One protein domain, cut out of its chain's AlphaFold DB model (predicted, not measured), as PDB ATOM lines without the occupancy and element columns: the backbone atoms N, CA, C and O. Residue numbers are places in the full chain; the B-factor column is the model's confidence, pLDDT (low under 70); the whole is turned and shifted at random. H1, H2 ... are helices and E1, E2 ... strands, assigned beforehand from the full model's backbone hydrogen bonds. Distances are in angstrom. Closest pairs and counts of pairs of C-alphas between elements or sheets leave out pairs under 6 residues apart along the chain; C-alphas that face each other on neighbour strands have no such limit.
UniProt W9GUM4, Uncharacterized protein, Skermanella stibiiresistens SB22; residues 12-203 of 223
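This is residues 12 to 203 of the 223 residues of an uncharacterized protein of Skermanella stibiiresistens SB22 (UniProt W9GUM4). One strongly twisted sheet of six strands curls round the long helix H3 on one face, while H5 lies over its opposite face and a hairpin of two helices, H1 and H2, reaches it only through residues 30 to 34 of H2. At one edge the long hairpin E1 and E2 bends sharply, and its outer part runs away from the rest of the sheet as a two-stranded arm. The printed part has 192 residues, with six named helices and six named strands in the order H1 H2 E1 E2 E3 H3 E4 E5 E6 H4 H5 H6; the class is mixed, helices and strands. The sheet runs E1 E2 E3 E4 E5 E6 and is mixed, with E3 and E4 parallel and the other neighbours antiparallel. The whole is compact, with a radius of gyration of the C-alphas of 16.6 A and spans of 47 by 40 by 32 A.

Find C-alpha 12 at (-0.891, 11.327, -11.369); there H1 begins, residues 12 to 20, 11.9 A long. H2, residues 28 to 40, covers 18.6 A. After a long link come E1, residues 58 to 67, 23.3 A, and E2, residues 73 to 82, 23.1 A; look for the bends at residue 61, by 76 degrees, and at residue 79, by 83 degrees. E3 holds residues 86 to 91. Go on to C-alpha 113 at (6.750, -16.352, -17.884), where H3, residues 113 to 131, starts its 27.1 A. Next are E4, residues 142 to 147, E5, residues 151 to 156, and the short E6, residues 175 to 177. H4, residues 178 to 182, follows at once; then come H5, residues 184 to 195, 16.2 A long, and H6, residues 197 to 200, which ends at C-alpha 200, (-11.616, -2.474, 2.379).

Begin with the sheet, whose edge strands are E1 and E6. E1, E2 and E3 form a meander, each strand the antiparallel neighbour of the one before, and so do E4, E5 and E6. In the hairpin E1 and E2, N 64 and O 76 are 2.9 A apart, within hydrogen-bond range; for E2 and E3 look at N 88 and O 80, 2.9 A. E3, H3 and E4 make a strand-helix-strand unit, two parallel neighbour strands with a helix between, and its crossover is right-handed; N 91 and O 146 are 2.7 A apart. Between E4 and E5 take N 143 and O 155, 2.8 A, and between E5 and E6 take N 152 and O 176, 2.8 A. H3 is on the sheet, its closest C-alphas to E3 being those of Glu 89 and Ala 126, 5.7 A. H5 is on the opposite face, over E4 and E5 at a height over the sheet of 9.9 A. It runs slantwise to the strands, at 37 degrees to E4 on the local plane. H2, H4 and H6 only graze the sheet. H1 and H2, a helical hairpin, touch at Ala 12 and Leu 40, C-alphas 6.6 A apart, at a shallow tilt of 11 degrees, opposite ways. H1 touches H4 at the C-alphas of Ala 12 and Ala 182, 5.4 A, and is apart from H3. H5 touches H6 with residues 189 to 193 alone; the closest C-alphas, of Lys 192 and Asp 199, are 7.0 A apart. In H1, H2, H3 and H5 every O i to N i+4 pair is within hydrogen-bond range; H4 has 0 of 1, but 2 of 2 O i to N i+3 pairs, and H6 is too short for an i+4 pair.

The C-alphas farthest apart are those of Gln 13 and His 70, 53.3 A. The printed part has no cut. The long links are H2 to E1, E3 to H3 and E5 to E6; in the last, residues 166 to 167 pair antiparallel with residues 155 to 156 of E5. The mean pLDDT of the printed part is 88.4, and it is under 70 at residues 22 to 28, 93 to 108 and 163.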
ATOM      1  N   ALA A  12      -0.873  12.727 -10.959       95.44
ATOM      2  CA  ALA A  12      -0.891  11.327 -11.369       95.44
ATOM      3  C   ALA A  12      -0.200  11.141 -12.722       95.44
ATOM      4  O   ALA A  12       0.669  10.282 -12.862       95.44
ATOM      5  N   GLN A  13      -0.515  11.989 -13.700       95.19
ATOM      6  CA  GLN A  13       0.122  11.943 -15.010       95.19
ATOM      7  C   GLN A  13       1.628  12.237 -14.931       95.19
ATOM      8  O   GLN A  13       2.418  11.553 -15.584       95.19
ATOM      9  N   ALA A  14       2.043  13.203 -14.105       93.94
ATOM     10  CA  ALA A  14       3.454  13.505 -13.863       93.94
ATOM     11  C   ALA A  14       4.199  12.299 -13.267       93.94
ATOM     12  O   ALA A  14       5.265  11.924 -13.763       93.94
ATOM     13  N   PHE A  15       3.612  11.656 -12.251       95.19
ATOM     14  CA  PHE A  15       4.153  10.449 -11.628       95.19
ATOM     15  C   PHE A  15       4.286   9.303 -12.640       95.19
ATOM     16  O   PHE A  15       5.348   8.690 -12.754       95.19
ATOM     17  N   ILE A  16       3.236   9.049 -13.428       94.50
ATOM     18  CA  ILE A  16       3.221   7.991 -14.444       94.50
ATOM     19  C   ILE A  16       4.301   8.235 -15.498       94.50
ATOM     20  O   ILE A  16       5.045   7.315 -15.822       94.50
ATOM     21  N   ILE A  17       4.427   9.457 -16.024       92.19
ATOM     22  CA  ILE A  17       5.444   9.788 -17.033       92.19
ATOM     23  C   ILE A  17       6.851   9.563 -16.473       92.19
ATOM     24  O   ILE A  17       7.672   8.902 -17.115       92.19
ATOM     25  N   ARG A  18       7.116  10.064 -15.261       90.81
ATOM     26  CA  ARG A  18       8.408   9.922 -14.583       90.81
ATOM     27  C   ARG A  18       8.793   8.453 -14.425       90.81
ATOM     28  O   ARG A  18       9.864   8.052 -14.879       90.81
ATOM     29  N   TRP A  19       7.907   7.639 -13.859       91.00
ATOM     30  CA  TRP A  19       8.217   6.249 -13.520       91.00
ATOM     31  C   TRP A  19       8.048   5.264 -14.673       91.00
ATOM     32  O   TRP A  19       8.682   4.216 -14.670       91.00
ATOM     33  N   LYS A  20       7.314   5.618 -15.732       85.56
ATOM     34  CA  LYS A  20       7.332   4.850 -16.985       85.56
ATOM     35  C   LYS A  20       8.706   4.902 -17.658       85.56
ATOM     36  O   LYS A  20       9.092   3.964 -18.344       85.56
ATOM     37  N   SER A  21       9.441   5.999 -17.468       75.31
ATOM     38  CA  SER A  21      10.782   6.192 -18.033       75.31
ATOM     39  C   SER A  21      11.919   5.656 -17.156       75.31
ATOM     40  O   SER A  21      13.075   5.682 -17.582       75.31
ATOM     41  N   SER A  22      11.631   5.173 -15.938       69.38
ATOM     42  CA  SER A  22      12.682   4.734 -15.019       69.38
ATOM     43  C   SER A  22      13.337   3.445 -15.525       69.38
ATOM     44  O   SER A  22      12.727   2.377 -15.522       69.38
ATOM     45  N   GLY A  23      14.589   3.557 -15.978       59.31
ATOM     46  CA  GLY A  23      15.415   2.433 -16.419       59.31
ATOM     47  C   GLY A  23      16.040   1.626 -15.270       59.31
ATOM     48  O   GLY A  23      15.837   1.899 -14.088       59.31
ATOM     49  N   ALA A  24      16.828   0.617 -15.647       53.84
ATOM     50  CA  ALA A  24      17.504  -0.342 -14.769       53.84
ATOM     51  C   ALA A  24      18.524   0.303 -13.802       53.84
ATOM     52  O   ALA A  24      19.688   0.500 -14.156       53.84
ATOM     53  N   GLY A  25      18.091   0.571 -12.572       53.19
ATOM     54  CA  GLY A  25      18.910   0.963 -11.424       53.19
ATOM     55  C   GLY A  25      18.243   0.473 -10.139       53.19
ATOM     56  O   GLY A  25      17.204   1.004  -9.761       53.19
ATOM     57  N   GLU A  26      18.800  -0.570  -9.516       64.94
ATOM     58  CA  GLU A  26      18.145  -1.297  -8.420       64.94
ATOM     59  C   GLU A  26      18.377  -0.683  -7.028       64.94
ATOM     60  O   GLU A  26      19.384  -0.032  -6.744       64.94
ATOM     61  N   ARG A  27      17.389  -0.928  -6.156       57.03
ATOM     62  CA  ARG A  27      17.216  -0.487  -4.757       57.03
ATOM     63  C   ARG A  27      17.006   1.016  -4.537       57.03
ATOM     64  O   ARG A  27      16.021   1.376  -3.896       57.03
ATOM     65  N   ALA A  28      17.834   1.892  -5.110       64.69
ATOM     66  CA  ALA A  28      17.681   3.348  -4.949       64.69
ATOM     67  C   ALA A  28      16.359   3.870  -5.551       64.69
ATOM     68  O   ALA A  28      15.663   4.680  -4.938       64.69
ATOM     69  N   ASN A  29      15.963   3.332  -6.709       80.75
ATOM     70  CA  ASN A  29      14.706   3.700  -7.361       80.75
ATOM     71  C   ASN A  29      13.473   3.213  -6.587       80.75
ATOM     72  O   ASN A  29      12.432   3.852  -6.666       80.75
ATOM     73  N   CYS A  30      13.581   2.127  -5.814       87.88
ATOM     74  CA  CYS A  30      12.456   1.578  -5.054       87.88
ATOM     75  C   CYS A  30      12.006   2.524  -3.932       87.88
ATOM     76  O   CYS A  30      10.840   2.912  -3.887       87.88
ATOM     77  N   GLN A  31      12.924   2.943  -3.054       93.31
ATOM     78  CA  GLN A  31      12.565   3.831  -1.942       93.31
ATOM     79  C   GLN A  31      12.065   5.190  -2.443       93.31
ATOM     80  O   GLN A  31      11.110   5.739  -1.889       93.31
ATOM     81  N   LEU A  32      12.663   5.705  -3.524       93.69
ATOM     82  CA  LEU A  32      12.213   6.939  -4.161       93.69
ATOM     83  C   LEU A  32      10.814   6.778  -4.780       93.69
ATOM     84  O   LEU A  32       9.946   7.603  -4.505       93.69
ATOM     85  N   PHE A  33      10.560   5.694  -5.523       95.12
ATOM     86  CA  PHE A  33       9.241   5.377  -6.089       95.12
ATOM     87  C   PHE A  33       8.172   5.284  -5.009       95.12
ATOM     88  O   PHE A  33       7.122   5.906  -5.126       95.12
ATOM     89  N   LEU A  34       8.439   4.533  -3.939       96.94
ATOM     90  CA  LEU A  34       7.480   4.335  -2.856       96.94
ATOM     91  C   LEU A  34       7.240   5.622  -2.061       96.94
ATOM     92  O   LEU A  34       6.114   5.860  -1.630       96.94
ATOM     93  N   SER A  35       8.257   6.472  -1.899       97.12
ATOM     94  CA  SER A  35       8.098   7.783  -1.259       97.12
ATOM     95  C   SER A  35       7.228   8.718  -2.100       97.12
ATOM     96  O   SER A  35       6.286   9.303  -1.574       97.12
ATOM     97  N   GLU A  36       7.490   8.808  -3.407       97.25
ATOM     98  CA  GLU A  36       6.677   9.611  -4.331       97.25
ATOM     99  C   GLU A  36       5.259   9.031  -4.499       97.25
ATOM    100  O   GLU A  36       4.294   9.781  -4.640       97.25
ATOM    101  N   LEU A  37       5.096   7.702  -4.427       98.25
ATOM    102  CA  LEU A  37       3.783   7.051  -4.416       98.25
ATOM    103  C   LEU A  37       2.985   7.465  -3.178       98.25
ATOM    104  O   LEU A  37       1.792   7.728  -3.306       98.25
ATOM    105  N   CYS A  38       3.624   7.547  -2.003       98.56
ATOM    106  CA  CYS A  38       2.969   8.018  -0.781       98.56
ATOM    107  C   CYS A  38       2.436   9.446  -0.953       98.56
ATOM    108  O   CYS A  38       1.298   9.712  -0.569       98.56
ATOM    109  N   ASP A  39       3.201  10.332  -1.598       98.38
ATOM    110  CA  ASP A  39       2.735  11.690  -1.897       98.38
ATOM    111  C   ASP A  39       1.544  11.677  -2.860       98.38
ATOM    112  O   ASP A  39       0.548  12.361  -2.629       98.38
ATOM    113  N   LEU A  40       1.622  10.864  -3.921       98.31
ATOM    114  CA  LEU A  40       0.564  10.748  -4.925       98.31
ATOM    115  C   LEU A  40      -0.760  10.262  -4.319       98.31
ATOM    116  O   LEU A  40      -1.828  10.751  -4.694       98.31
ATOM    117  N   ILE A  41      -0.704   9.291  -3.404       98.31
ATOM    118  CA  ILE A  41      -1.885   8.761  -2.704       98.31
ATOM    119  C   ILE A  41      -2.197   9.526  -1.408       98.31
ATOM    120  O   ILE A  41      -3.127   9.157  -0.697       98.31
ATOM    121  N   GLN A  42      -1.451  10.602  -1.129       98.12
ATOM    122  CA  GLN A  42      -1.654  11.535  -0.019       98.12
ATOM    123  C   GLN A  42      -1.627  10.876   1.368       98.12
ATOM    124  O   GLN A  42      -2.441  11.179   2.240       98.12
ATOM    125  N   VAL A  43      -0.671   9.975   1.587       98.56
ATOM    126  CA  VAL A  43      -0.419   9.335   2.887       98.56
ATOM    127  C   VAL A  43       0.958   9.732   3.423       98.56
ATOM    128  O   VAL A  43       1.827  10.129   2.646       98.56
ATOM    129  N   PRO A  44       1.202   9.621   4.743       98.00
ATOM    130  CA  PRO A  44       2.528   9.876   5.295       98.00
ATOM    131  C   PRO A  44       3.590   9.009   4.617       98.00
ATOM    132  O   PRO A  44       3.320   7.855   4.279       98.00
ATOM    133  N   ARG A  45       4.803   9.544   4.469       98.06
ATOM    134  CA  ARG A  45       5.974   8.769   4.039       98.06
ATOM    135  C   ARG A  45       6.505   7.884   5.184       98.06
ATOM    136  O   ARG A  45       6.203   8.160   6.348       98.06
ATOM    137  N   PRO A  46       7.298   6.838   4.881       97.56
ATOM    138  CA  PRO A  46       7.952   6.015   5.899       97.56
ATOM    139  C   PRO A  46       8.919   6.825   6.771       97.56
ATOM    140  O   PRO A  46       9.526   7.793   6.313       97.56
ATOM    141  N   ASN A  47       9.084   6.405   8.025       97.00
ATOM    142  CA  ASN A  47      10.031   7.002   8.962       97.00
ATOM    143  C   ASN A  47      11.450   6.446   8.747       97.00
ATOM    144  O   ASN A  47      11.602   5.335   8.229       97.00
ATOM    145  N   PRO A  48      12.492   7.165   9.204       94.50
ATOM    146  CA  PRO A  48      13.831   6.601   9.327       94.50
ATOM    147  C   PRO A  48      13.846   5.384  10.260       94.50
ATOM    148  O   PRO A  48      13.213   5.399  11.320       94.50
ATOM    149  N   THR A  49      14.600   4.358   9.875       92.88
ATOM    150  CA  THR A  49      14.829   3.158  10.687       92.88
ATOM    151  C   THR A  49      15.621   3.500  11.949       92.88
ATOM    152  O   THR A  49      16.518   4.344  11.925       92.88
ATOM    153  N   ARG A  50      15.280   2.844  13.060       91.44
ATOM    154  CA  ARG A  50      15.953   2.940  14.362       91.44
ATOM    155  C   ARG A  50      16.534   1.587  14.766       91.44
ATOM    156  O   ARG A  50      16.094   0.562  14.252       91.44
ATOM    157  N   ASP A  51      17.455   1.591  15.727       88.25
ATOM    158  CA  ASP A  51      18.105   0.368  16.226       88.25
ATOM    159  C   ASP A  51      17.119  -0.597  16.904       88.25
ATOM    160  O   ASP A  51      17.219  -1.810  16.735       88.25
ATOM    161  N   ASP A  52      16.143  -0.069  17.654       86.69
ATOM    162  CA  ASP A  52      15.086  -0.880  18.264       86.69
ATOM    163  C   ASP A  52      13.878  -1.009  17.329       86.69
ATOM    164  O   ASP A  52      13.078  -0.081  17.151       86.69
ATOM    165  N   ASP A  53      13.722  -2.219  16.806       84.56
ATOM    166  CA  ASP A  53      12.654  -2.655  15.917       84.56
ATOM    167  C   ASP A  53      11.232  -2.434  16.454       84.56
ATOM    168  O   ASP A  53      10.292  -2.295  15.668       84.56
ATOM    169  N   ARG A  54      11.051  -2.306  17.774       86.50
ATOM    170  CA  ARG A  54       9.751  -1.959  18.380       86.50
ATOM    171  C   ARG A  54       9.263  -0.567  17.982       86.50
ATOM    172  O   ARG A  54       8.063  -0.303  18.038       86.50
ATOM    173  N   HIS A  55      10.172   0.314  17.565       90.38
ATOM    174  CA  HIS A  55       9.860   1.658  17.074       90.38
ATOM    175  C   HIS A  55       9.736   1.717  15.544       90.38
ATOM    176  O   HIS A  55       9.265   2.719  15.000       90.38
ATOM    177  N   ASN A  56      10.103   0.642  14.843       93.94
ATOM    178  CA  ASN A  56      10.120   0.552  13.384       93.94
ATOM    179  C   ASN A  56       8.734   0.172  12.832       93.94
ATOM    180  O   ASN A  56       8.555  -0.840  12.156       93.94
ATOM    181  N   LEU A  57       7.730   0.998  13.149       95.75
ATOM    182  CA  LEU A  57       6.315   0.732  12.850       95.75
ATOM    183  C   LEU A  57       5.921   1.042  11.410       95.75
ATOM    184  O   LEU A  57       4.929   0.517  10.915       95.75
ATOM    185  N   TYR A  58       6.651   1.944  10.764       98.00
ATOM    186  CA  TYR A  58       6.474   2.274   9.360       98.00
ATOM    187  C   TYR A  58       7.813   2.727   8.792       98.00
ATOM    188  O   TYR A  58       8.156   3.902   8.924       98.00
ATOM    189  N   VAL A  59       8.593   1.790   8.256       97.94
ATOM    190  CA  VAL A  59       9.987   2.019   7.844       97.94
ATOM    191  C   VAL A  59      10.330   1.209   6.601       97.94
ATOM    192  O   VAL A  59       9.744   0.150   6.346       97.94
ATOM    193  N   PHE A  60      11.315   1.693   5.853       96.81
ATOM    194  CA  PHE A  60      11.995   0.875   4.859       96.81
ATOM    195  C   PHE A  60      12.928  -0.133   5.533       96.81
ATOM    196  O   PHE A  60      13.425   0.097   6.634       96.81
ATOM    197  N   GLU A  61      13.207  -1.227   4.830       94.62
ATOM    198  CA  GLU A  61      14.262  -2.176   5.195       94.62
ATOM    199  C   GLU A  61      14.108  -2.781   6.606       94.62
ATOM    200  O   GLU A  61      15.098  -3.016   7.299       94.62
ATOM    201  N   ARG A  62      12.867  -3.055   7.035       95.25
ATOM    202  CA  ARG A  62      12.566  -3.662   8.344       95.25
ATOM    203  C   ARG A  62      13.173  -5.062   8.422       95.25
ATOM    204  O   ARG A  62      12.801  -5.951   7.655       95.25
ATOM    205  N   THR A  63      14.075  -5.269   9.377       93.69
ATOM    206  CA  THR A  63      14.665  -6.584   9.649       93.69
ATOM    207  C   THR A  63      13.616  -7.519  10.239       93.69
ATOM    208  O   THR A  63      12.795  -7.088  11.033       93.69
ATOM    209  N   VAL A  64      13.636  -8.802   9.891       93.06
ATOM    210  CA  VAL A  64      12.896  -9.851  10.611       93.06
ATOM    211  C   VAL A  64      13.821 -11.022  10.902       93.06
ATOM    212  O   VAL A  64      14.769 -11.272  10.156       93.06
ATOM    213  N   ALA A  65      13.568 -11.737  11.992       91.50
ATOM    214  CA  ALA A  65      14.381 -12.868  12.413       91.50
ATOM    215  C   ALA A  65      13.672 -14.187  12.094       91.50
ATOM    216  O   ALA A  65      12.488 -14.354  12.364       91.50
ATOM    217  N   TYR A  66      14.424 -15.142  11.560       89.81
ATOM    218  CA  TYR A  66      13.988 -16.516  11.365       89.81
ATOM    219  C   TYR A  66      14.745 -17.412  12.342       89.81
ATOM    220  O   TYR A  66      15.947 -17.645  12.140       89.81
ATOM    221  N   PRO A  67      14.070 -17.936  13.373       84.12
ATOM    222  CA  PRO A  67      14.636 -18.975  14.216       84.12
ATOM    223  C   PRO A  67      14.992 -20.203  13.366       84.12
ATOM    224  O   PRO A  67      14.205 -20.648  12.527       84.12
ATOM    225  N   ARG A  68      16.192 -20.747  13.560       84.06
ATOM    226  CA  ARG A  68      16.672 -21.988  12.936       84.06
ATOM    227  C   ARG A  68      16.935 -23.043  14.010       84.06
ATOM    228  O   ARG A  68      16.928 -22.760  15.208       84.06
ATOM    229  N   ALA A  69      17.167 -24.278  13.566       81.75
ATOM    230  CA  ALA A  69      17.576 -25.362  14.452       81.75
ATOM    231  C   ALA A  69      18.848 -24.985  15.236       81.75
ATOM    232  O   ALA A  69      19.684 -24.219  14.754       81.75
ATOM    233  N   HIS A  70      18.985 -25.540  16.441       84.44
ATOM    234  CA  HIS A  70      20.146 -25.337  17.318       84.44
ATOM    235  C   HIS A  70      20.414 -23.872  17.716       84.44
ATOM    236  O   HIS A  70      21.549 -23.506  18.002       84.44
ATOM    237  N   GLY A  71      19.377 -23.026  17.747       80.00
ATOM    238  CA  GLY A  71      19.477 -21.645  18.233       80.00
ATOM    239  C   GLY A  71      20.107 -20.658  17.246       80.00
ATOM    240  O   GLY A  71      20.261 -19.485  17.580       80.00
ATOM    241  N   ALA A  72      20.442 -21.093  16.028       85.56
ATOM    242  CA  ALA A  72      20.870 -20.179  14.978       85.56
ATOM    243  C   ALA A  72      19.712 -19.260  14.553       85.56
ATOM    244  O   ALA A  72      18.542 -19.646  14.572       85.56
ATOM    245  N   VAL A  73      20.038 -18.041  14.130       87.75
ATOM    246  CA  VAL A  73      19.065 -17.071  13.617       87.75
ATOM    247  C   VAL A  73      19.563 -16.569  12.273       87.75
ATOM    248  O   VAL A  73      20.689 -16.093  12.158       87.75
ATOM    249  N   SER A  74      18.725 -16.678  11.245       90.75
ATOM    250  CA  SER A  74      18.950 -15.963   9.983       90.75
ATOM    251  C   SER A  74      18.044 -14.745   9.933       90.75
ATOM    252  O   SER A  74      16.939 -14.798  10.464       90.75
ATOM    253  N   THR A  75      18.463 -13.680   9.264       92.25
ATOM    254  CA  THR A  75      17.655 -12.468   9.126       92.25
ATOM    255  C   THR A  75      17.087 -12.322   7.719       92.25
ATOM    256  O   THR A  75      17.647 -12.800   6.732       92.25
ATOM    257  N   GLY A  76      15.929 -11.683   7.643       93.50
ATOM    258  CA  GLY A  76      15.294 -11.194   6.431       93.50
ATOM    259  C   GLY A  76      15.156  -9.679   6.493       93.50
ATOM    260  O   GLY A  76      15.286  -9.094   7.567       93.50
ATOM    261  N   ARG A  77      14.887  -9.041   5.353       94.44
ATOM    262  CA  ARG A  77      14.709  -7.592   5.281       94.44
ATOM    263  C   ARG A  77      13.537  -7.264   4.370       94.44
ATOM    264  O   ARG A  77      13.620  -7.505   3.173       94.44
ATOM    265  N   ILE A  78      12.467  -6.749   4.960       96.12
ATOM    266  CA  ILE A  78      11.265  -6.301   4.259       96.12
ATOM    267  C   ILE A  78      11.575  -4.967   3.589       96.12
ATOM    268  O   ILE A  78      12.047  -4.055   4.268       96.12
ATOM    269  N   ASP A  79      11.274  -4.814   2.299       96.44
ATOM    270  CA  ASP A  79      11.560  -3.558   1.599       96.44
ATOM    271  C   ASP A  79      10.782  -2.380   2.191       96.44
ATOM    272  O   ASP A  79      11.397  -1.364   2.513       96.44
ATOM    273  N   LEU A  80       9.470  -2.520   2.410       98.06
ATOM    274  CA  LEU A  80       8.677  -1.542   3.156       98.06
ATOM    275  C   LEU A  80       7.671  -2.232   4.081       98.06
ATOM    276  O   LEU A  80       6.860  -3.053   3.656       98.06
ATOM    277  N   TYR A  81       7.703  -1.865   5.358       98.25
ATOM    278  CA  TYR A  81       6.815  -2.414   6.373       98.25
ATOM    279  C   TYR A  81       5.970  -1.316   6.997       98.25
ATOM    280  O   TYR A  81       6.518  -0.282   7.371       98.25
ATOM    281  N   LYS A  82       4.666  -1.560   7.169       98.31
ATOM    282  CA  LYS A  82       3.785  -0.731   7.993       98.31
ATOM    283  C   LYS A  82       2.927  -1.602   8.906       98.31
ATOM    284  O   LYS A  82       2.032  -2.309   8.434       98.31
ATOM    285  N   ARG A  83       3.163  -1.514  10.218       97.19
ATOM    286  CA  ARG A  83       2.469  -2.303  11.241       97.19
ATOM    287  C   ARG A  83       0.960  -2.138  11.142       97.19
ATOM    288  O   ARG A  83       0.446  -1.025  11.028       97.19
ATOM    289  N   GLY A  84       0.256  -3.267  11.183       96.00
ATOM    290  CA  GLY A  84      -1.199  -3.323  11.062       96.00
ATOM    291  C   GLY A  84      -1.744  -2.984   9.671       96.00
ATOM    292  O   GLY A  84      -2.958  -3.002   9.506       96.00
ATOM    293  N   CYS A  85      -0.884  -2.701   8.685       98.12
ATOM    294  CA  CYS A  85      -1.290  -2.376   7.318       98.12
ATOM    295  C   CYS A  85      -0.762  -3.404   6.322       98.12
ATOM    296  O   CYS A  85      -1.550  -4.162   5.757       98.12
ATOM    297  N   PHE A  86       0.556  -3.452   6.118       98.44
ATOM    298  CA  PHE A  86       1.131  -4.294   5.081       98.44
ATOM    299  C   PHE A  86       2.598  -4.665   5.299       98.44
ATOM    300  O   PHE A  86       3.361  -3.971   5.977       98.44
ATOM    301  N   VAL A  87       2.989  -5.735   4.613       98.06
ATOM    302  CA  VAL A  87       4.370  -6.043   4.226       98.06
ATOM    303  C   VAL A  87       4.476  -5.879   2.712       98.06
ATOM    304  O   VAL A  87       3.625  -6.387   1.981       98.06
ATOM    305  N   LEU A  88       5.499  -5.166   2.241       98.50
ATOM    306  CA  LEU A  88       5.728  -4.899   0.823       98.50
ATOM    307  C   LEU A  88       7.111  -5.396   0.398       98.50
ATOM    308  O   LEU A  88       8.114  -5.057   1.027       98.50
ATOM    309  N   GLU A  89       7.139  -6.161  -0.692       97.06
ATOM    310  CA  GLU A  89       8.353  -6.584  -1.402       97.06
ATOM    311  C   GLU A  89       8.391  -5.908  -2.777       97.06
ATOM    312  O   GLU A  89       7.405  -5.937  -3.520       97.06
ATOM    313  N   ALA A  90       9.522  -5.306  -3.135       93.19
ATOM    314  CA  ALA A  90       9.688  -4.640  -4.416       93.19
ATOM    315  C   ALA A  90      10.652  -5.409  -5.323       93.19
ATOM    316  O   ALA A  90      11.675  -5.946  -4.908       93.19
ATOM    317  N   LYS A  91      10.332  -5.423  -6.609       88.75
ATOM    318  CA  LYS A  91      11.150  -5.936  -7.702       88.75
ATOM    319  C   LYS A  91      11.319  -4.840  -8.748       88.75
ATOM    320  O   LYS A  91      10.615  -3.829  -8.754       88.75
ATOM    321  N   GLN A  92      12.264  -5.061  -9.651       78.75
ATOM    322  CA  GLN A  92      12.467  -4.202 -10.805       78.75
ATOM    323  C   GLN A  92      12.536  -5.066 -12.061       78.75
ATOM    324  O   GLN A  92      13.564  -5.661 -12.388       78.75
ATOM    325  N   GLY A  93      11.402  -5.177 -12.750       66.94
ATOM    326  CA  GLY A  93      11.338  -5.763 -14.080       66.94
ATOM    327  C   GLY A  93      12.006  -4.857 -15.114       66.94
ATOM    328  O   GLY A  93      12.282  -3.683 -14.868       66.94
ATOM    329  N   SER A  94      12.265  -5.397 -16.301       67.69
ATOM    330  CA  SER A  94      12.762  -4.621 -17.439       67.69
ATOM    331  C   SER A  94      11.821  -4.719 -18.639       67.69
ATOM    332  O   SER A  94      11.209  -5.758 -18.884       67.69
ATOM    333  N   ASP A  95      11.715  -3.628 -19.404       61.88
ATOM    334  CA  ASP A  95      10.959  -3.581 -20.668       61.88
ATOM    335  C   ASP A  95      11.793  -4.056 -21.877       61.88
ATOM    336  O   ASP A  95      11.281  -4.177 -22.991       61.88
ATOM    337  N   GLN A  96      13.096  -4.305 -21.698       59.44
ATOM    338  CA  GLN A  96      13.970  -4.697 -22.803       59.44
ATOM    339  C   GLN A  96      13.675  -6.141 -23.224       59.44
ATOM    340  O   GLN A  96      13.882  -7.079 -22.455       59.44
ATOM    341  N   LYS A  97      13.246  -6.337 -24.481       45.47
ATOM    342  CA  LYS A  97      13.311  -7.654 -25.135       45.47
ATOM    343  C   LYS A  97      14.749  -8.161 -25.014       45.47
ATOM    344  O   LYS A  97      15.678  -7.404 -25.281       45.47
ATOM    345  N   ALA A  98      14.915  -9.422 -24.625       44.97
ATOM    346  CA  ALA A  98      16.176 -10.089 -24.284       44.97
ATOM    347  C   ALA A  98      17.199 -10.225 -25.444       44.97
ATOM    348  O   ALA A  98      17.900 -11.229 -25.532       44.97
ATOM    349  N   GLN A  99      17.277  -9.264 -26.367       38.28
ATOM    350  CA  GLN A  99      18.051  -9.382 -27.598       38.28
ATOM    351  C   GLN A  99      19.444  -8.753 -27.531       38.28
ATOM    352  O   GLN A  99      20.279  -9.099 -28.357       38.28
ATOM    353  N   CYS A 100      19.746  -7.859 -26.588       36.44
ATOM    354  CA  CYS A 100      21.072  -7.249 -26.504       36.44
ATOM    355  C   CYS A 100      21.468  -7.019 -25.051       36.44
ATOM    356  O   CYS A 100      20.710  -6.447 -24.280       36.44
ATOM    357  N   LEU A 101      22.708  -7.404 -24.745       35.47
ATOM    358  CA  LEU A 101      23.398  -7.309 -23.459       35.47
ATOM    359  C   LEU A 101      23.047  -8.446 -22.497       35.47
ATOM    360  O   LEU A 101      21.938  -8.546 -21.983       35.47
ATOM    361  N   LYS A 102      24.059  -9.298 -22.271       39.12
ATOM    362  CA  LYS A 102      24.226 -10.214 -21.134       39.12
ATOM    363  C   LYS A 102      23.248  -9.857 -20.016       39.12
ATOM    364  O   LYS A 102      23.453  -8.833 -19.367       39.12
ATOM    365  N   SER A 103      22.201 -10.675 -19.855       40.66
ATOM    366  CA  SER A 103      21.213 -10.581 -18.776       40.66
ATOM    367  C   SER A 103      21.899 -10.072 -17.510       40.66
ATOM    368  O   SER A 103      22.727 -10.766 -16.912       40.66
ATOM    369  N   ARG A 104      21.642  -8.807 -17.160       48.25
ATOM    370  CA  ARG A 104      22.034  -8.281 -15.858       48.25
ATOM    371  C   ARG A 104      21.249  -9.128 -14.861       48.25
ATOM    372  O   ARG A 104      20.021  -9.070 -14.856       48.25
ATOM    373  N   ARG A 105      21.955  -9.986 -14.112       42.06
ATOM    374  CA  ARG A 105      21.362 -10.880 -13.103       42.06
ATOM    375  C   ARG A 105      20.368 -10.071 -12.263       42.06
ATOM    376  O   ARG A 105      20.796  -9.116 -11.630       42.06
ATOM    377  N   GLY A 106      19.090 -10.448 -12.278       52.84
ATOM    378  CA  GLY A 106      18.055  -9.850 -11.422       52.84
ATOM    379  C   GLY A 106      16.812  -9.320 -12.141       52.84
ATOM    380  O   GLY A 106      15.730  -9.380 -11.568       52.84
ATOM    381  N   MET A 107      16.906  -8.884 -13.405       60.22
ATOM    382  CA  MET A 107      15.777  -8.205 -14.065       60.22
ATOM    383  C   MET A 107      15.021  -9.104 -15.047       60.22
ATOM    384  O   MET A 107      15.534  -9.477 -16.103       60.22
ATOM    385  N   ALA A 108      13.767  -9.416 -14.726       65.19
ATOM    386  CA  ALA A 108      12.884 -10.186 -15.595       65.19
ATOM    387  C   ALA A 108      12.206  -9.303 -16.656       65.19
ATOM    388  O   ALA A 108      11.782  -8.189 -16.354       65.19
ATOM    389  N   VAL A 109      12.073  -9.799 -17.891       76.12
ATOM    390  CA  VAL A 109      11.359  -9.085 -18.966       76.12
ATOM    391  C   VAL A 109       9.855  -9.104 -18.691       76.12
ATOM    392  O   VAL A 109       9.275 -10.189 -18.602       76.12
ATOM    393  N   ARG A 110       9.219  -7.937 -18.567       80.44
ATOM    394  CA  ARG A 110       7.783  -7.811 -18.249       80.44
ATOM    395  C   ARG A 110       6.894  -8.558 -19.243       80.44
ATOM    396  O   ARG A 110       7.186  -8.620 -20.436       80.44
ATOM    397  N   GLY A 111       5.827  -9.173 -18.734       80.25
ATOM    398  CA  GLY A 111       4.914 -10.016 -19.518       80.25
ATOM    399  C   GLY A 111       5.479 -11.383 -19.933       80.25
ATOM    400  O   GLY A 111       4.779 -12.159 -20.578       80.25
ATOM    401  N   SER A 112       6.725 -11.713 -19.574       81.81
ATOM    402  CA  SER A 112       7.274 -13.059 -19.779       81.81
ATOM    403  C   SER A 112       6.893 -14.010 -18.641       81.81
ATOM    404  O   SER A 112       6.705 -13.595 -17.498       81.81
ATOM    405  N   ASN A 113       6.913 -15.319 -18.917       84.94
ATOM    406  CA  ASN A 113       6.750 -16.352 -17.884       84.94
ATOM    407  C   ASN A 113       7.784 -16.232 -16.751       84.94
ATOM    408  O   ASN A 113       7.507 -16.609 -15.616       84.94
ATOM    409  N   TYR A 114       8.988 -15.736 -17.049       82.56
ATOM    410  CA  TYR A 114      10.023 -15.520 -16.041       82.56
ATOM    411  C   TYR A 114       9.683 -14.340 -15.121       82.56
ATOM    412  O   TYR A 114       9.903 -14.424 -13.916       82.56
ATOM    413  N   TRP A 115       9.093 -13.272 -15.665       88.44
ATOM    414  CA  TRP A 115       8.615 -12.145 -14.863       88.44
ATOM    415  C   TRP A 115       7.433 -12.533 -13.979       88.44
ATOM    416  O   TRP A 115       7.483 -12.267 -12.783       88.44
ATOM    417  N   GLU A 116       6.456 -13.275 -14.503       91.12
ATOM    418  CA  GLU A 116       5.348 -13.797 -13.687       91.12
ATOM    419  C   GLU A 116       5.847 -14.679 -12.532       91.12
ATOM    420  O   GLU A 116       5.386 -14.561 -11.395       91.12
ATOM    421  N   ARG A 117       6.851 -15.530 -12.788       90.94
ATOM    422  CA  ARG A 117       7.516 -16.304 -11.727       90.94
ATOM    423  C   ARG A 117       8.195 -15.393 -10.708       90.94
ATOM    424  O   ARG A 117       7.992 -15.593  -9.520       90.94
ATOM    425  N   SER A 118       8.931 -14.374 -11.147       91.00
ATOM    426  CA  SER A 118       9.584 -13.410 -10.249       91.00
ATOM    427  C   SER A 118       8.586 -12.683  -9.334       91.00
ATOM    428  O   SER A 118       8.817 -12.580  -8.130       91.00
ATOM    429  N   MET A 119       7.437 -12.254  -9.869       94.69
ATOM    430  CA  MET A 119       6.355 -11.642  -9.085       94.69
ATOM    431  C   MET A 119       5.737 -12.639  -8.092       94.69
ATOM    432  O   MET A 119       5.531 -12.318  -6.920       94.69
ATOM    433  N   SER A 120       5.521 -13.890  -8.514       95.00
ATOM    434  CA  SER A 120       5.056 -14.966  -7.626       95.00
ATOM    435  C   SER A 120       6.050 -15.262  -6.496       95.00
ATOM    436  O   SER A 120       5.655 -15.453  -5.344       95.00
ATOM    437  N   ASP A 121       7.345 -15.278  -6.801       94.12
ATOM    438  CA  ASP A 121       8.421 -15.502  -5.835       94.12
ATOM    439  C   ASP A 121       8.485 -14.353  -4.820       94.12
ATOM    440  O   ASP A 121       8.581 -14.603  -3.618       94.12
ATOM    441  N   ALA A 122       8.328 -13.108  -5.285       95.44
ATOM    442  CA  ALA A 122       8.232 -11.918  -4.442       95.44
ATOM    443  C   ALA A 122       7.045 -11.995  -3.469       95.44
ATOM    444  O   ALA A 122       7.199 -11.728  -2.277       95.44
ATOM    445  N   ARG A 123       5.874 -12.443  -3.938       96.81
ATOM    446  CA  ARG A 123       4.709 -12.670  -3.068       96.81
ATOM    447  C   ARG A 123       5.014 -13.713  -1.997       96.81
ATOM    448  O   ARG A 123       4.717 -13.487  -0.826       96.81
ATOM    449  N   ARG A 124       5.612 -14.854  -2.366       96.25
ATOM    450  CA  ARG A 124       5.980 -15.901  -1.389       96.25
ATOM    451  C   ARG A 124       6.980 -15.378  -0.359       96.25
ATOM    452  O   ARG A 124       6.864 -15.701   0.824       96.25
ATOM    453  N   GLN A 125       7.922 -14.545  -0.789       95.12
ATOM    454  CA  GLN A 125       8.886 -13.883   0.085       95.12
ATOM    455  C   GLN A 125       8.191 -12.922   1.064       95.12
ATOM    456  O   GLN A 125       8.396 -13.037   2.271       95.12
ATOM    457  N   ALA A 126       7.283 -12.068   0.586       96.62
ATOM    458  CA  ALA A 126       6.503 -11.163   1.430       96.62
ATOM    459  C   ALA A 126       5.617 -11.903   2.451       96.62
ATOM    460  O   ALA A 126       5.574 -11.531   3.622       96.62
ATOM    461  N   VAL A 127       4.975 -13.008   2.054       95.81
ATOM    462  CA  VAL A 127       4.223 -13.877   2.984       95.81
ATOM    463  C   VAL A 127       5.150 -14.512   4.028       95.81
ATOM    464  O   VAL A 127       4.784 -14.634   5.197       95.81
ATOM    465  N   THR A 128       6.367 -14.895   3.635       94.88
ATOM    466  CA  THR A 128       7.378 -15.432   4.558       94.88
ATOM    467  C   THR A 128       7.839 -14.373   5.561       94.88
ATOM    468  O   THR A 128       8.071 -14.697   6.722       94.88
ATOM    469  N   TYR A 129       7.933 -13.107   5.152       95.38
ATOM    470  CA  TYR A 129       8.193 -12.001   6.071       95.38
ATOM    471  C   TYR A 129       7.032 -11.747   7.029       95.38
ATOM    472  O   TYR A 129       7.269 -11.630   8.225       95.38
ATOM    473  N   ALA A 130       5.791 -11.723   6.533       94.88
ATOM    474  CA  ALA A 130       4.605 -11.566   7.374       94.88
ATOM    475  C   ALA A 130       4.534 -12.637   8.480       94.88
ATOM    476  O   ALA A 130       4.207 -12.321   9.617       94.88
ATOM    477  N   ARG A 131       4.928 -13.878   8.158       92.69
ATOM    478  CA  ARG A 131       5.053 -15.010   9.099       92.69
ATOM    479  C   ARG A 131       6.133 -14.847  10.163       92.69
ATOM    480  O   ARG A 131       6.059 -15.501  11.193       92.69
ATOM    481  N   ALA A 132       7.165 -14.061   9.875       93.25
ATOM    482  CA  ALA A 132       8.314 -13.865  10.753       93.25
ATOM    483  C   ALA A 132       8.192 -12.604  11.621       93.25
ATOM    484  O   ALA A 132       9.104 -12.301  12.391       93.25
ATOM    485  N   LEU A 133       7.094 -11.851  11.486       93.38
ATOM    486  CA  LEU A 133       6.797 -10.748  12.390       93.38
ATOM    487  C   LEU A 133       6.490 -11.288  13.796       93.38
ATOM    488  O   LEU A 133       5.932 -12.377  13.923       93.38
ATOM    489  N   PRO A 134       6.829 -10.540  14.858       90.75
ATOM    490  CA  PRO A 134       6.487 -10.941  16.216       90.75
ATOM    491  C   PRO A 134       4.971 -11.077  16.425       90.75
ATOM    492  O   PRO A 134       4.207 -10.225  15.972       90.75
ATOM    493  N   ASP A 135       4.543 -12.072  17.206       89.38
ATOM    494  CA  ASP A 135       3.117 -12.370  17.444       89.38
ATOM    495  C   ASP A 135       2.303 -11.163  17.936       89.38
ATOM    496  O   ASP A 135       1.144 -10.986  17.562       89.38
ATOM    497  N   TRP A 136       2.914 -10.297  18.750       89.50
ATOM    498  CA  TRP A 136       2.269  -9.104  19.305       89.50
ATOM    499  C   TRP A 136       1.987  -8.011  18.261       89.50
ATOM    500  O   TRP A 136       1.171  -7.125  18.513       89.50
ATOM    501  N   GLU A 137       2.632  -8.055  17.092       91.25
ATOM    502  CA  GLU A 137       2.313  -7.178  15.957       91.25
ATOM    503  C   GLU A 137       1.113  -7.707  15.153       91.25
ATOM    504  O   GLU A 137       0.407  -6.927  14.505       91.25
ATOM    505  N   GLY A 138       0.846  -9.014  15.257       89.88
ATOM    506  CA  GLY A 138      -0.173  -9.722  14.497       89.88
ATOM    507  C   GLY A 138       0.139  -9.800  13.002       89.88
ATOM    508  O   GLY A 138       1.105  -9.231  12.491       89.88
ATOM    509  N   TRP A 139      -0.721 -10.506  12.270       92.50
ATOM    510  CA  TRP A 139      -0.566 -10.642  10.827       92.50
ATOM    511  C   TRP A 139      -1.008  -9.365  10.099       92.50
ATOM    512  O   TRP A 139      -2.086  -8.831  10.395       92.50
ATOM    513  N   PRO A 140      -0.212  -8.866   9.135       95.75
ATOM    514  CA  PRO A 140      -0.564  -7.688   8.360       95.75
ATOM    515  C   PRO A 140      -1.767  -7.998   7.450       95.75
ATOM    516  O   PRO A 140      -1.754  -9.029   6.773       95.75
ATOM    517  N   PRO A 141      -2.779  -7.113   7.370       96.50
ATOM    518  CA  PRO A 141      -3.936  -7.317   6.498       96.50
ATOM    519  C   PRO A 141      -3.578  -7.436   5.018       96.50
ATOM    520  O   PRO A 141      -4.261  -8.147   4.290       96.50
ATOM    521  N   PHE A 142      -2.512  -6.764   4.571       98.44
ATOM    522  CA  PHE A 142      -2.061  -6.807   3.185       98.44
ATOM    523  C   PHE A 142      -0.636  -7.349   3.026       98.44
ATOM    524  O   PHE A 142       0.274  -7.060   3.804       98.44
ATOM    525  N   VAL A 143      -0.436  -8.077   1.936       98.25
ATOM    526  CA  VAL A 143       0.860  -8.307   1.303       98.25
ATOM    527  C   VAL A 143       0.841  -7.574  -0.031       98.25
ATOM    528  O   VAL A 143      -0.126  -7.682  -0.787       98.25
ATOM    529  N   ILE A 144       1.896  -6.814  -0.308       98.69
ATOM    530  CA  ILE A 144       2.017  -6.006  -1.521       98.69
ATOM    531  C   ILE A 144       3.273  -6.429  -2.275       98.69
ATOM    532  O   ILE A 144       4.343  -6.566  -1.683       98.69
ATOM    533  N   VAL A 145       3.150  -6.607  -3.588       98.12
ATOM    534  CA  VAL A 145       4.304  -6.784  -4.475       98.12
ATOM    535  C   VAL A 145       4.342  -5.633  -5.463       98.12
ATOM    536  O   VAL A 145       3.329  -5.315  -6.080       98.12
ATOM    537  N   VAL A 146       5.500  -4.998  -5.621       96.75
ATOM    538  CA  VAL A 146       5.675  -3.876  -6.553       96.75
ATOM    539  C   VAL A 146       6.705  -4.234  -7.613       96.75
ATOM    540  O   VAL A 146       7.816  -4.608  -7.265       96.75
ATOM    541  N   ASP A 147       6.377  -4.061  -8.892       93.44
ATOM    542  CA  ASP A 147       7.376  -3.872  -9.950       93.44
ATOM    543  C   ASP A 147       7.512  -2.366 -10.190       93.44
ATOM    544  O   ASP A 147       6.579  -1.718 -10.681       93.44
ATOM    545  N   VAL A 148       8.652  -1.797  -9.792       91.31
ATOM    546  CA  VAL A 148       8.894  -0.348  -9.819       91.31
ATOM    547  C   VAL A 148       8.660   0.211 -11.222       91.31
ATOM    548  O   VAL A 148       9.289  -0.200 -12.199       91.31
ATOM    549  N   GLY A 149       7.746   1.179 -11.318       90.19
ATOM    550  CA  GLY A 149       7.375   1.794 -12.591       90.19
ATOM    551  C   GLY A 149       6.507   0.915 -13.499       90.19
ATOM    552  O   GLY A 149       6.380   1.221 -14.683       90.19
ATOM    553  N   HIS A 150       5.899  -0.159 -12.985       92.12
ATOM    554  CA  HIS A 150       5.053  -1.037 -13.797       92.12
ATOM    555  C   HIS A 150       3.779  -1.508 -13.120       92.12
ATOM    556  O   HIS A 150       2.709  -1.302 -13.692       92.12
ATOM    557  N   SER A 151       3.862  -2.124 -11.940       95.25
ATOM    558  CA  SER A 151       2.680  -2.680 -11.284       95.25
ATOM    559  C   SER A 151       2.765  -2.688  -9.760       95.25
ATOM    560  O   SER A 151       3.843  -2.716  -9.170       95.25
ATOM    561  N   ILE A 152       1.593  -2.671  -9.127       98.38
ATOM    562  CA  ILE A 152       1.377  -2.846  -7.692       98.38
ATOM    563  C   ILE A 152       0.323  -3.948  -7.536       98.38
ATOM    564  O   ILE A 152      -0.816  -3.788  -7.970       98.38
ATOM    565  N   GLU A 153       0.694  -5.073  -6.940       98.56
ATOM    566  CA  GLU A 153      -0.191  -6.212  -6.696       98.56
ATOM    567  C   GLU A 153      -0.626  -6.245  -5.237       98.56
ATOM    568  O   GLU A 153       0.213  -6.174  -4.336       98.56
ATOM    569  N   LEU A 154      -1.933  -6.367  -5.007       98.62
ATOM    570  CA  LEU A 154      -2.516  -6.400  -3.671       98.62
ATOM    571  C   LEU A 154      -3.030  -7.797  -3.333       98.62
ATOM    572  O   LEU A 154      -3.824  -8.385  -4.073       98.62
ATOM    573  N   PHE A 155      -2.629  -8.286  -2.163       98.12
ATOM    574  CA  PHE A 155      -3.143  -9.518  -1.589       98.12
ATOM    575  C   PHE A 155      -3.621  -9.269  -0.160       98.12
ATOM    576  O   PHE A 155      -2.887  -8.661   0.617       98.12
ATOM    577  N   ALA A 156      -4.818  -9.726   0.200       97.31
ATOM    578  CA  ALA A 156      -5.449  -9.416   1.482       97.31
ATOM    579  C   ALA A 156      -5.768 -10.669   2.306       97.31
ATOM    580  O   ALA A 156      -6.219 -11.676   1.768       97.31
ATOM    581  N   ASP A 157      -5.574 -10.572   3.618       95.56
ATOM    582  CA  ASP A 157      -6.121 -11.473   4.632       95.56
ATOM    583  C   ASP A 157      -6.729 -10.624   5.761       95.56
ATOM    584  O   ASP A 157      -6.062 -10.249   6.730       95.56
ATOM    585  N   PHE A 158      -8.022 -10.309   5.639       94.38
ATOM    586  CA  PHE A 158      -8.745  -9.533   6.653       94.38
ATOM    587  C   PHE A 158      -9.027 -10.331   7.935       94.38
ATOM    588  O   PHE A 158      -9.271  -9.731   8.982       94.38
ATOM    589  N   SER A 159      -8.938 -11.668   7.890       90.25
ATOM    590  CA  SER A 159      -9.096 -12.516   9.077       90.25
ATOM    591  C   SER A 159      -7.892 -12.428  10.020       90.25
ATOM    592  O   SER A 159      -8.025 -12.705  11.212       90.25
ATOM    593  N   ARG A 160      -6.723 -12.019   9.496       86.06
ATOM    594  CA  ARG A 160      -5.423 -12.018  10.190       86.06
ATOM    595  C   ARG A 160      -5.037 -13.383  10.764       86.06
ATOM    596  O   ARG A 160      -4.343 -13.460  11.777       86.06
ATOM    597  N   THR A 161      -5.489 -14.458  10.126       82.94
ATOM    598  CA  THR A 161      -5.150 -15.826  10.538       82.94
ATOM    599  C   THR A 161      -3.878 -16.329   9.860       82.94
ATOM    600  O   THR A 161      -3.324 -17.343  10.277       82.94
ATOM    601  N   GLY A 162      -3.409 -15.647   8.807       75.88
ATOM    602  CA  GLY A 162      -2.281 -16.099   7.999       75.88
ATOM    603  C   GLY A 162      -2.626 -17.269   7.072       75.88
ATOM    604  O   GLY A 162      -1.719 -17.844   6.457       75.88
ATOM    605  N   ALA A 163      -3.918 -17.624   6.973       69.62
ATOM    606  CA  ALA A 163      -4.432 -18.753   6.194       69.62
ATOM    607  C   ALA A 163      -4.286 -18.548   4.676       69.62
ATOM    608  O   ALA A 163      -4.188 -19.523   3.932       69.62
ATOM    609  N   GLY A 164      -4.155 -17.298   4.226       77.19
ATOM    610  CA  GLY A 164      -3.688 -16.977   2.883       77.19
ATOM    611  C   GLY A 164      -4.077 -15.568   2.469       77.19
ATOM    612  O   GLY A 164      -5.257 -15.272   2.345       77.19
ATOM    613  N   HIS A 165      -3.092 -14.704   2.210       93.19
ATOM    614  CA  HIS A 165      -3.345 -13.446   1.507       93.19
ATOM    615  C   HIS A 165      -3.851 -13.763   0.096       93.19
ATOM    616  O   HIS A 165      -3.069 -14.235  -0.734       93.19
ATOM    617  N   GLU A 166      -5.131 -13.530  -0.181       95.44
ATOM    618  CA  GLU A 166      -5.781 -13.779  -1.476       95.44
ATOM    619  C   GLU A 166      -5.724 -12.554  -2.392       95.44
ATOM    620  O   GLU A 166      -5.471 -11.447  -1.932       95.44
ATOM    621  N   HIS A 167      -5.959 -12.729  -3.695       96.75
ATOM    622  CA  HIS A 167      -6.013 -11.620  -4.654       96.75
ATOM    623  C   HIS A 167      -7.059 -10.576  -4.238       96.75
ATOM    624  O   HIS A 167      -8.230 -10.918  -4.084       96.75
ATOM    625  N   PHE A 168      -6.656  -9.309  -4.111       97.31
ATOM    626  CA  PHE A 168      -7.554  -8.226  -3.714       97.31
ATOM    627  C   PHE A 168      -7.594  -7.105  -4.764       97.31
ATOM    628  O   PHE A 168      -6.539  -6.616  -5.156       97.31
ATOM    629  N   PRO A 169      -8.775  -6.605  -5.176       95.94
ATOM    630  CA  PRO A 169     -10.109  -6.976  -4.689       95.94
ATOM    631  C   PRO A 169     -10.605  -8.325  -5.220       95.94
ATOM    632  O   PRO A 169     -11.493  -8.923  -4.624       95.94
ATOM    633  N   ASP A 170     -10.038  -8.788  -6.333       95.44
ATOM    634  CA  ASP A 170     -10.408 -10.027  -7.004       95.44
ATOM    635  C   ASP A 170      -9.265 -10.509  -7.925       95.44
ATOM    636  O   ASP A 170      -8.358  -9.730  -8.243       95.44
ATOM    637  N   PRO A 171      -9.290 -11.771  -8.398       94.75
ATOM    638  CA  PRO A 171      -8.254 -12.314  -9.281       94.75
ATOM    639  C   PRO A 171      -8.090 -11.616 -10.639       94.75
ATOM    640  O   PRO A 171      -7.069 -11.823 -11.288       94.75
ATOM    641  N   ALA A 172      -9.059 -10.817 -11.093       93.62
ATOM    642  CA  ALA A 172      -8.972 -10.098 -12.363       93.62
ATOM    643  C   ALA A 172      -8.355  -8.699 -12.209       93.62
ATOM    644  O   ALA A 172      -7.788  -8.181 -13.168       93.62
ATOM    645  N   SER A 173      -8.434  -8.104 -11.014       94.06
ATOM    646  CA  SER A 173      -8.099  -6.690 -10.778       94.06
ATOM    647  C   SER A 173      -7.064  -6.465  -9.668       94.06
ATOM    648  O   SER A 173      -6.886  -5.333  -9.213       94.06
ATOM    649  N   TYR A 174      -6.400  -7.526  -9.194       97.38
ATOM    650  CA  TYR A 174      -5.413  -7.442  -8.109       97.38
ATOM    651  C   TYR A 174      -4.112  -6.741  -8.493       97.38
ATOM    652  O   TYR A 174      -3.424  -6.199  -7.627       97.38
ATOM    653  N   ARG A 175      -3.769  -6.769  -9.785       97.88
ATOM    654  CA  ARG A 175      -2.588  -6.120 -10.348       97.88
ATOM    655  C   ARG A 175      -2.986  -4.754 -10.892       97.88
ATOM    656  O   ARG A 175      -3.638  -4.659 -11.924       97.88
ATOM    657  N   ILE A 176      -2.560  -3.710 -10.196       97.94
ATOM    658  CA  ILE A 176      -2.731  -2.314 -10.592       97.94
ATOM    659  C   ILE A 176      -1.530  -1.935 -11.453       97.94
ATOM    660  O   ILE A 176      -0.405  -1.930 -10.956       97.94
ATOM    661  N   LEU A 177      -1.733  -1.628 -12.731       96.75
ATOM    662  CA  LEU A 177      -0.663  -1.145 -13.600       96.75
ATOM    663  C   LEU A 177      -0.361   0.328 -13.309       96.75
ATOM    664  O   LEU A 177      -1.212   1.071 -12.825       96.75
ATOM    665  N   LEU A 178       0.844   0.791 -13.656       95.50
ATOM    666  CA  LEU A 178       1.259   2.178 -13.419       95.50
ATOM    667  C   LEU A 178       0.253   3.178 -14.014       95.50
ATOM    668  O   LEU A 178      -0.098   4.157 -13.365       95.50
ATOM    669  N   GLY A 179      -0.254   2.905 -15.223       95.62
ATOM    670  CA  GLY A 179      -1.252   3.745 -15.889       95.62
ATOM    671  C   GLY A 179      -2.591   3.839 -15.148       95.62
ATOM    672  O   GLY A 179      -3.249   4.875 -15.216       95.62
ATOM    673  N   ASP A 180      -2.965   2.813 -14.381       97.44
ATOM    674  CA  ASP A 180      -4.222   2.790 -13.623       97.44
ATOM    675  C   ASP A 180      -4.219   3.807 -12.477       97.44
ATOM    676  O   ASP A 180      -5.282   4.205 -11.997       97.44
ATOM    677  N   LEU A 181      -3.041   4.298 -12.071       97.81
ATOM    678  CA  LEU A 181      -2.915   5.371 -11.087       97.81
ATOM    679  C   LEU A 181      -3.498   6.701 -11.573       97.81
ATOM    680  O   LEU A 181      -3.684   7.586 -10.743       97.81
ATOM    681  N   ALA A 182      -3.841   6.853 -12.858       96.94
ATOM    682  CA  ALA A 182      -4.634   7.981 -13.349       96.94
ATOM    683  C   ALA A 182      -6.059   7.973 -12.756       96.94
ATOM    684  O   ALA A 182      -6.646   9.032 -12.515       96.94
ATOM    685  N   ASN A 183      -6.593   6.796 -12.418       97.56
ATOM    686  CA  ASN A 183      -7.897   6.646 -11.785       97.56
ATOM    687  C   ASN A 183      -7.833   6.981 -10.283       97.56
ATOM    688  O   ASN A 183      -7.153   6.315  -9.497       97.56
ATOM    689  N   SER A 184      -8.598   7.988  -9.855       97.38
ATOM    690  CA  SER A 184      -8.654   8.414  -8.452       97.38
ATOM    691  C   SER A 184      -9.177   7.331  -7.506       97.38
ATOM    692  O   SER A 184      -8.700   7.254  -6.376       97.38
ATOM    693  N   ALA A 185     -10.078   6.450  -7.950       97.56
ATOM    694  CA  ALA A 185     -10.599   5.360  -7.123       97.56
ATOM    695  C   ALA A 185      -9.513   4.327  -6.770       97.56
ATOM    696  O   ALA A 185      -9.493   3.793  -5.658       97.56
ATOM    697  N   ILE A 186      -8.571   4.080  -7.686       98.25
ATOM    698  CA  ILE A 186      -7.409   3.218  -7.434       98.25
ATOM    699  C   ILE A 186      -6.479   3.872  -6.409       98.25
ATOM    700  O   ILE A 186      -6.074   3.220  -5.447       98.25
ATOM    701  N   ARG A 187      -6.206   5.177  -6.550       98.50
ATOM    702  CA  ARG A 187      -5.400   5.926  -5.571       98.50
ATOM    703  C   ARG A 187      -6.047   5.937  -4.184       98.50
ATOM    704  O   ARG A 187      -5.362   5.699  -3.198       98.50
ATOM    705  N   GLN A 188      -7.365   6.124  -4.103       98.31
ATOM    706  CA  GLN A 188      -8.115   6.059  -2.844       98.31
ATOM    707  C   GLN A 188      -8.070   4.664  -2.209       98.31
ATOM    708  O   GLN A 188      -7.920   4.546  -0.993       98.31
ATOM    709  N   ARG A 189      -8.156   3.594  -3.011       98.38
ATOM    710  CA  ARG A 189      -7.972   2.221  -2.523       98.38
ATOM    711  C   ARG A 189      -6.575   2.031  -1.932       98.38
ATOM    712  O   ARG A 189      -6.468   1.530  -0.819       98.38
ATOM    713  N   LEU A 190      -5.523   2.456  -2.634       98.62
ATOM    714  CA  LEU A 190      -4.146   2.381  -2.129       98.62
ATOM    715  C   LEU A 190      -3.963   3.210  -0.849       98.62
ATOM    716  O   LEU A 190      -3.375   2.724   0.114       98.62
ATOM    717  N   ALA A 191      -4.538   4.412  -0.780       98.75
ATOM    718  CA  ALA A 191      -4.514   5.223   0.435       98.75
ATOM    719  C   ALA A 191      -5.147   4.482   1.627       98.75
ATOM    720  O   ALA A 191      -4.577   4.474   2.721       98.75
ATOM    721  N   LYS A 192      -6.274   3.784   1.414       98.44
ATOM    722  CA  LYS A 192      -6.900   2.931   2.439       98.44
ATOM    723  C   LYS A 192      -6.019   1.753   2.843       98.44
ATOM    724  O   LYS A 192      -5.883   1.519   4.036       98.44
ATOM    725  N   VAL A 193      -5.354   1.074   1.901       98.56
ATOM    726  CA  VAL A 193      -4.365   0.022   2.228       98.56
ATOM    727  C   VAL A 193      -3.299   0.553   3.196       98.56
ATOM    728  O   VAL A 193      -2.909  -0.140   4.132       98.56
ATOM    729  N   TRP A 194      -2.863   1.804   3.015       98.50
ATOM    730  CA  TRP A 194      -1.869   2.441   3.879       98.50
ATOM    731  C   TRP A 194      -2.404   2.916   5.229       98.50
ATOM    732  O   TRP A 194      -1.604   3.076   6.148       98.50
ATOM    733  N   THR A 195      -3.686   3.250   5.357       98.06
ATOM    734  CA  THR A 195      -4.189   4.031   6.506       98.06
ATOM    735  C   THR A 195      -5.279   3.323   7.295       98.06
ATOM    736  O   THR A 195      -5.263   3.373   8.522       98.06
ATOM    737  N   ALA A 196      -6.193   2.648   6.607       97.12
ATOM    738  CA  ALA A 196      -7.358   1.989   7.176       97.12
ATOM    739  C   ALA A 196      -7.678   0.723   6.358       97.12
ATOM    740  O   ALA A 196      -8.696   0.661   5.666       97.12
ATOM    741  N   PRO A 197      -6.803  -0.301   6.385       96.81
ATOM    742  CA  PRO A 197      -6.926  -1.468   5.511       96.81
ATOM    743  C   PRO A 197      -8.250  -2.214   5.709       96.81
ATOM    744  O   PRO A 197      -8.817  -2.705   4.743       96.81
ATOM    745  N   PHE A 198      -8.789  -2.259   6.929       95.31
ATOM    746  CA  PHE A 198     -10.054  -2.941   7.216       95.31
ATOM    747  C   PHE A 198     -11.290  -2.239   6.640       95.31
ATOM    748  O   PHE A 198     -12.326  -2.880   6.515       95.31
ATOM    749  N   ASP A 199     -11.195  -0.977   6.216       95.19
ATOM    750  CA  ASP A 199     -12.284  -0.303   5.489       95.19
ATOM    751  C   ASP A 199     -12.474  -0.866   4.070       95.19
ATOM    752  O   ASP A 199     -13.388  -0.463   3.347       95.19
ATOM    753  N   LEU A 200     -11.566  -1.748   3.641       95.31
ATOM    754  CA  LEU A 200     -11.616  -2.474   2.379       95.31
ATOM    755  C   LEU A 200     -12.166  -3.899   2.533       95.31
ATOM    756  O   LEU A 200     -12.308  -4.582   1.521       95.31
ATOM    757  N   ASP A 201     -12.469  -4.340   3.757       93.56
ATOM    758  CA  ASP A 201     -13.005  -5.671   4.036       93.56
ATOM    759  C   ASP A 201     -14.423  -5.815   3.448       93.56
ATOM    760  O   ASP A 201     -15.351  -5.134   3.907       93.56
ATOM    761  N   PRO A 202     -14.637  -6.705   2.458       87.25
ATOM    762  CA  PRO A 202     -15.954  -6.917   1.866       87.25
ATOM    763  C   PRO A 202     -17.011  -7.361   2.882       87.25
ATOM    764  O   PRO A 202     -18.185  -7.058   2.691       87.25
ATOM    765  N   ALA A 203     -16.617  -8.035   3.970       87.00
ATOM    766  CA  ALA A 203     -17.539  -8.458   5.023       87.00
ATOM    767  C   ALA A 203     -18.079  -7.280   5.854       87.00
ATOM    768  O   ALA A 203     -19.104  -7.414   6.522       87.00
TER     769      ALA A 203